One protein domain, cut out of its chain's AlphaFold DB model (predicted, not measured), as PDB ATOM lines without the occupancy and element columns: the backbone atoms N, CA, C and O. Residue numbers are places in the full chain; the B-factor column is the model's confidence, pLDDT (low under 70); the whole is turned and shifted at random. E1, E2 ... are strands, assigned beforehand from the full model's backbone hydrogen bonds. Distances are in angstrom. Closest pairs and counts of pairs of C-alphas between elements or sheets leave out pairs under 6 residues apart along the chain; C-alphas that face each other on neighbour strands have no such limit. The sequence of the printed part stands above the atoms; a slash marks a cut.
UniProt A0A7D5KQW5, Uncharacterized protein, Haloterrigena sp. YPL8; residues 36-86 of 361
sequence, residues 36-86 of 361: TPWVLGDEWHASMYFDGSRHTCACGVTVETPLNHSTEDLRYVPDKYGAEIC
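Overview. This is residues 36 to 86 of the 361 residues of an uncharacterized protein of Haloterrigena sp. YPL8 (UniProt A0A7D5KQW5). Little regular structure: a small, strongly twisted sheet of five strands curls like part of a barrel, and residues 72 to 86, with no named element, loop out at one end. The 51 printed residues hold no named helix and strands E1 to E5, all strand by class, with 20 residues in them. The antiparallel sheet runs E4 E3 E2 E1 E5. The whole is compact, radius of gyration of the C-alphas 10.0 A, but elongated, 29 by 19 by 16 A.

Arrangement. E1, residues 38 to 40, E2, 44 to 50, E3, 54 to 57, and E4, 62 to 64, form a meander, each strand the antiparallel neighbour of the one before. Within hydrogen-bond range are N 39 and O 45 of hairpin E1 and E2, 2.9 A, N 56 and O 49 of hairpin E2 and E3, 2.8 A, and N 63 and O 55 of hairpin E3 and E4, 2.9 A. E2 is staggered, pairing with E1 over 44 to 46 and E3 over 47 to 50. E5, residues 69 to 71, is antiparallel to E1, with N 38 and O 71 within hydrogen-bond range at 2.8 A.

Along the chain. E1 begins at C-alpha 38 (138.311, 145.662, 146.085); E2 is 15.5 A long; E5 ends at C-alpha 71 (134.613, 146.889, 149.577).

Size, cuts and confidence. The farthest C-alphas, of Asp 51 and Asp 79, are 29.1 A apart. The printed part has no cut; the four links are tight. Residue 78 is under pLDDT 70.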
ATOM      1  N   THR A  36     142.344 152.061 146.477       72.06
ATOM      2  CA  THR A  36     142.027 151.019 145.497       72.06
ATOM      3  C   THR A  36     140.872 150.138 146.005       72.06
ATOM      4  O   THR A  36     141.097 149.323 146.906       72.06
ATOM      5  N   PRO A  37     139.628 150.277 145.502       86.31
ATOM      6  CA  PRO A  37     138.523 149.470 145.997       86.31
ATOM      7  C   PRO A  37     138.686 148.019 145.541       86.31
ATOM      8  O   PRO A  37     139.076 147.736 144.407       86.31
ATOM      9  N   TRP A  38     138.343 147.080 146.412       90.88
ATOM     10  CA  TRP A  38     138.311 145.662 146.085       90.88
ATOM     11  C   TRP A  38     136.957 145.312 145.481       90.88
ATOM     12  O   TRP A  38     135.913 145.577 146.080       90.88
ATOM     13  N   VAL A  39     136.970 144.714 144.294       92.81
ATOM     14  CA  VAL A  39     135.779 144.315 143.539       92.81
ATOM     15  C   VAL A  39     135.717 142.796 143.427       92.81
ATOM     16  O   VAL A  39     136.739 142.140 143.227       92.81
ATOM     17  N   LEU A  40     134.518 142.235 143.587       92.12
ATOM     18  CA  LEU A  40     134.292 140.792 143.555       92.12
ATOM     19  C   LEU A  40     133.876 140.341 142.151       92.12
ATOM     20  O   LEU A  40     132.749 140.611 141.720       92.12
ATOM     21  N   GLY A  41     134.790 139.643 141.473       88.88
ATOM     22  CA  GLY A  41     134.513 138.813 140.302       88.88
ATOM     23  C   GLY A  41     134.282 137.365 140.740       88.88
ATOM     24  O   GLY A  41     133.406 137.111 141.570       88.88
ATOM     25  N   ASP A  42     135.097 136.446 140.214       90.88
ATOM     26  CA  ASP A  42     135.275 135.097 140.780       90.88
ATOM     27  C   ASP A  42     136.207 135.132 142.013       90.88
ATOM     28  O   ASP A  42     135.990 134.412 142.989       90.88
ATOM     29  N   GLU A  43     137.200 136.028 141.996       94.44
ATOM     30  CA  GLU A  43     138.088 136.380 143.113       94.44
ATOM     31  C   GLU A  43     137.880 137.853 143.520       94.44
ATOM     32  O   GLU A  43     137.247 138.646 142.808       94.44
ATOM     33  N   TRP A  44     138.445 138.252 144.662       94.94
ATOM     34  CA  TRP A  44     138.597 139.661 145.023       94.94
ATOM     35  C   TRP A  44     139.790 140.280 144.297       94.94
ATOM     36  O   TRP A  44     140.940 139.910 144.541       94.94
ATOM     37  N   HIS A  45     139.523 141.277 143.458       95.06
ATOM     38  CA  HIS A  45     140.544 142.011 142.716       95.06
ATOM     39  C   HIS A  45     140.624 143.472 143.175       95.06
ATOM     40  O   HIS A  45     139.603 144.130 143.367       95.06
ATOM     41  N   ALA A  46     141.835 144.012 143.299       93.06
ATOM     42  CA  ALA A  46     142.060 145.427 143.583       93.06
ATOM     43  C   ALA A  46     141.853 146.258 142.302       93.06
ATOM     44  O   ALA A  46     142.634 146.139 141.359       93.06
ATOM     45  N   SER A  47     140.789 147.063 142.239       93.38
ATOM     46  CA  SER A  47     140.428 147.913 141.092       93.38
ATOM     47  C   SER A  47     141.268 149.192 141.062       93.38
ATOM     48  O   SER A  47     141.001 150.111 141.829       93.38
ATOM     49  N   MET A  48     142.218 149.297 140.133       90.19
ATOM     50  CA  MET A  48     143.085 150.477 139.972       90.19
ATOM     51  C   MET A  48     142.426 151.601 139.161       90.19
ATOM     52  O   MET A  48     142.762 152.769 139.330       90.19
ATOM     53  N   TYR A  49     141.492 151.267 138.266       87.19
ATOM     54  CA  TYR A  49     140.826 152.236 137.392       87.19
ATOM     55  C   TYR A  49     139.383 151.819 137.090       87.19
ATOM     56  O   TYR A  49     139.088 150.628 137.000       87.19
ATOM     57  N   PHE A  50     138.490 152.794 136.905       88.56
ATOM     58  CA  PHE A  50     137.087 152.570 136.555       88.56
ATOM     59  C   PHE A  50     136.654 153.501 135.416       88.56
ATOM     60  O   PHE A  50     136.749 154.720 135.545       88.56
ATOM     61  N   ASP A  51     136.154 152.932 134.314       84.94
ATOM     62  CA  ASP A  51     135.764 153.686 133.106       84.94
ATOM     63  C   ASP A  51     134.274 154.094 133.053       84.94
ATOM     64  O   ASP A  51     133.812 154.661 132.062       84.94
ATOM     65  N   GLY A  52     133.511 153.805 134.113       84.81
ATOM     66  CA  GLY A  52     132.051 153.957 134.158       84.81
ATOM     67  C   GLY A  52     131.276 152.666 133.862       84.81
ATOM     68  O   GLY A  52     130.091 152.579 134.181       84.81
ATOM     69  N   SER A  53     131.935 151.653 133.293       89.06
ATOM     70  CA  SER A  53     131.364 150.342 132.960       89.06
ATOM     71  C   SER A  53     132.208 149.160 133.449       89.06
ATOM     72  O   SER A  53     131.668 148.083 133.711       89.06
ATOM     73  N   ARG A  54     133.520 149.351 133.598       91.50
ATOM     74  CA  ARG A  54     134.513 148.306 133.852       91.50
ATOM     75  C   ARG A  54     135.549 148.760 134.865       91.50
ATOM     76  O   ARG A  54     136.032 149.889 134.805       91.50
ATOM     77  N   HIS A  55     135.903 147.847 135.759       91.75
ATOM     78  CA  HIS A  55     136.997 147.973 136.711       91.75
ATOM     79  C   HIS A  55     138.235 147.282 136.151       91.75
ATOM     80  O   HIS A  55     138.232 146.061 136.005       91.75
ATOM     81  N   THR A  56     139.288 148.039 135.854       94.12
ATOM     82  CA  THR A  56     140.603 147.488 135.505       94.12
ATOM     83  C   THR A  56     141.382 147.256 136.791       94.12
ATOM     84  O   THR A  56     141.659 148.196 137.542       94.12
ATOM     85  N   CYS A  57     141.720 146.002 137.067       94.56
ATOM     86  CA  CYS A  57     142.357 145.592 138.309       94.56
ATOM     87  C   CYS A  57     143.884 145.525 138.197       94.56
ATOM     88  O   CYS A  57     144.423 145.416 137.098       94.56
ATOM     89  N   ALA A  58     144.583 145.541 139.337       92.50
ATOM     90  CA  ALA A  58     146.050 145.539 139.392       92.50
ATOM     91  C   ALA A  58     146.686 144.339 138.654       92.50
ATOM     92  O   ALA A  58     147.684 144.495 137.964       92.50
ATOM     93  N   CYS A  59     146.051 143.161 138.687       94.81
ATOM     94  CA  CYS A  59     146.477 141.975 137.930       94.81
ATOM     95  C   CYS A  59     146.173 142.018 136.413       94.81
ATOM     96  O   CYS A  59     146.352 141.016 135.723       94.81
ATOM     97  N   GLY A  60     145.631 143.121 135.889       93.94
ATOM     98  CA  GLY A  60     145.189 143.258 134.497       93.94
ATOM     99  C   GLY A  60     143.819 142.637 134.178       93.94
ATOM    100  O   GLY A  60     143.287 142.870 133.090       93.94
ATOM    101  N   VAL A  61     143.206 141.891 135.106       96.06
ATOM    102  CA  VAL A  61     141.812 141.427 134.972       96.06
ATOM    103  C   VAL A  61     140.870 142.631 134.910       96.06
ATOM    104  O   VAL A  61     141.092 143.648 135.566       96.06
ATOM    105  N   THR A  62     139.813 142.520 134.108       95.56
ATOM    106  CA  THR A  62     138.763 143.539 134.004       95.56
ATOM    107  C   THR A  62     137.433 142.964 134.485       95.56
ATOM    108  O   THR A  62     136.984 141.954 133.948       95.56
ATOM    109  N   VAL A  63     136.795 143.607 135.465       94.06
ATOM    110  CA  VAL A  63     135.492 143.191 136.017       94.06
ATOM    111  C   VAL A  63     134.400 144.146 135.523       94.06
ATOM    112  O   VAL A  63     134.509 145.362 135.691       94.06
ATOM    113  N   GLU A  64     133.354 143.617 134.884       92.44
ATOM    114  CA  GLU A  64     132.261 144.428 134.324       92.44
ATOM    115  C   GLU A  64     131.197 144.794 135.376       92.44
ATOM    116  O   GLU A  64     130.950 144.064 136.334       92.44
ATOM    117  N   THR A  65     130.538 145.936 135.177       87.31
ATOM    118  CA  THR A  65     129.414 146.415 135.997       87.31
ATOM    119  C   THR A  65     128.091 145.875 135.431       87.31
ATOM    120  O   THR A  65     127.902 145.944 134.215       87.31
ATOM    121  N   PRO A  66     127.128 145.402 136.248       84.44
ATOM    122  CA  PRO A  66     127.060 145.476 137.710       84.44
ATOM    123  C   PRO A  66     127.933 144.445 138.441       84.44
ATOM    124  O   PRO A  66     127.878 143.255 138.152       84.44
ATOM    125  N   LEU A  67     128.666 144.915 139.455       86.19
ATOM    126  CA  LEU A  67     129.454 144.069 140.352       86.19
ATOM    127  C   LEU A  67     128.573 143.181 141.243       86.19
ATOM    128  O   LEU A  67     127.529 143.621 141.731       86.19
ATOM    129  N   ASN A  68     129.074 141.987 141.574       83.38
ATOM    130  CA  ASN A  68     128.507 141.149 142.635       83.38
ATOM    131  C   ASN A  68     128.654 141.821 144.011       83.38
ATOM    132  O   ASN A  68     127.707 141.868 144.801       83.38
ATOM    133  N   HIS A  69     129.849 142.348 144.305       89.00
ATOM    134  CA  HIS A  69     130.115 143.146 145.499       89.00
ATOM    135  C   HIS A  69     131.372 144.017 145.346       89.00
ATOM    136  O   HIS A  69     132.185 143.805 144.446       89.00
ATOM    137  N   SER A  70     131.539 144.977 146.256       90.50
ATOM    138  CA  SER A  70     132.735 145.813 146.381       90.50
ATOM    139  C   SER A  70     132.963 146.212 147.842       90.50
ATOM    140  O   SER A  70     131.992 146.427 148.570       90.50
ATOM    141  N   THR A  71     134.219 146.368 148.258       87.69
ATOM    142  CA  THR A  71     134.613 146.889 149.577       87.69
ATOM    143  C   THR A  71     135.828 147.811 149.456       87.69
ATOM    144  O   THR A  71     136.650 147.641 148.562       87.69
ATOM    145  N   GLU A  72     135.983 148.765 150.372       85.38
ATOM    146  CA  GLU A  72     137.237 149.523 150.525       85.38
ATOM    147  C   GLU A  72     138.296 148.746 151.326       85.38
ATOM    148  O   GLU A  72     139.476 149.081 151.284       85.38
ATOM    149  N   ASP A  73     137.885 147.729 152.089       82.75
ATOM    150  CA  ASP A  73     138.738 147.031 153.052       82.75
ATOM    151  C   ASP A  73     138.355 145.546 153.135       82.75
ATOM    152  O   ASP A  73     137.215 145.191 153.466       82.75
ATOM    153  N   LEU A  74     139.316 144.672 152.827       81.19
ATOM    154  CA  LEU A  74     139.131 143.220 152.849       81.19
ATOM    155  C   LEU A  74     138.934 142.659 154.264       81.19
ATOM    156  O   LEU A  74     138.290 141.625 154.415       81.19
ATOM    157  N   ARG A  75     139.398 143.351 155.315       76.81
ATOM    158  CA  ARG A  75     139.253 142.904 156.718       76.81
ATOM    159  C   ARG A  75     137.797 142.834 157.182       76.81
ATOM    160  O   ARG A  75     137.510 142.205 158.197       76.81
ATOM    161  N   TYR A  76     136.893 143.490 156.456       71.75
ATOM    162  CA  TYR A  76     135.454 143.498 156.721       71.75
ATOM    163  C   TYR A  76     134.642 142.698 155.688       71.75
ATOM    164  O   TYR A  76     133.410 142.717 155.745       71.75
ATOM    165  N   VAL A  77     135.297 141.977 154.767       77.62
ATOM    166  CA  VAL A  77     134.621 141.014 153.885       77.62
ATOM    167  C   VAL A  77     134.123 139.852 154.741       77.62
ATOM    168  O   VAL A  77     134.933 139.167 155.358       77.62
ATOM    169  N   PRO A  78     132.807 139.587 154.801       61.12
ATOM    170  CA  PRO A  78     132.315 138.445 155.551       61.12
ATOM    171  C   PRO A  78     132.587 137.151 154.777       61.12
ATOM    172  O   PRO A  78     132.294 137.084 153.580       61.12
ATOM    173  N   ASP A  79     132.994 136.097 155.492       77.50
ATOM    174  CA  ASP A  79     133.255 134.735 154.981       77.50
ATOM    175  C   ASP A  79     132.148 134.179 154.065       77.50
ATOM    176  O   ASP A  79     132.388 133.315 153.226       77.50
ATOM    177  N   LYS A  80     130.921 134.709 154.192       78.94
ATOM    178  CA  LYS A  80     129.737 134.380 153.380       78.94
ATOM    179  C   LYS A  80     129.954 134.465 151.860       78.94
ATOM    180  O   LYS A  80     129.137 133.914 151.129       78.94
ATOM    181  N   TYR A  81     130.963 135.205 151.388       83.19
ATOM    182  CA  TYR A  81     131.278 135.308 149.960       83.19
ATOM    183  C   TYR A  81     132.210 134.196 149.465       83.19
ATOM    184  O   TYR A  81     132.183 133.906 148.276       83.19
ATOM    185  N   GLY A  82     133.000 133.566 150.343       83.62
ATOM    186  CA  GLY A  82     133.830 132.390 150.036       83.62
ATOM    187  C   GLY A  82     134.913 132.553 148.959       83.62
ATOM    188  O   GLY A  82     135.593 131.577 148.661       83.62
ATOM    189  N   ALA A  83     135.065 133.741 148.370       88.75
ATOM    190  CA  ALA A  83     136.021 134.027 147.309       88.75
ATOM    191  C   ALA A  83     137.402 134.379 147.876       88.75
ATOM    192  O   ALA A  83     137.510 135.143 148.840       88.75
ATOM    193  N   GLU A  84     138.445 133.845 147.247       91.94
ATOM    194  CA  GLU A  84     139.839 134.139 147.582       91.94
ATOM    195  C   GLU A  84     140.259 135.525 147.062       91.94
ATOM    196  O   GLU A  84     139.548 136.173 146.286       91.94
ATOM    197  N   ILE A  85     141.409 136.015 147.528       92.38
ATOM    198  CA  ILE A  85     141.997 137.275 147.062       92.38
ATOM    199  C   ILE A  85     142.919 136.955 145.891       92.38
ATOM    200  O   ILE A  85     143.782 136.087 146.010       92.38
ATOM    201  N   CYS A  86     142.766 137.673 144.780       95.12
ATOM    202  CA  CYS A  86     143.553 137.422 143.583       95.12
ATOM    203  C   CYS A  86     145.049 137.633 143.849       95.12
ATOM    204  O   CYS A  86     145.504 138.762 144.059       95.12
TER     205      CYS A  86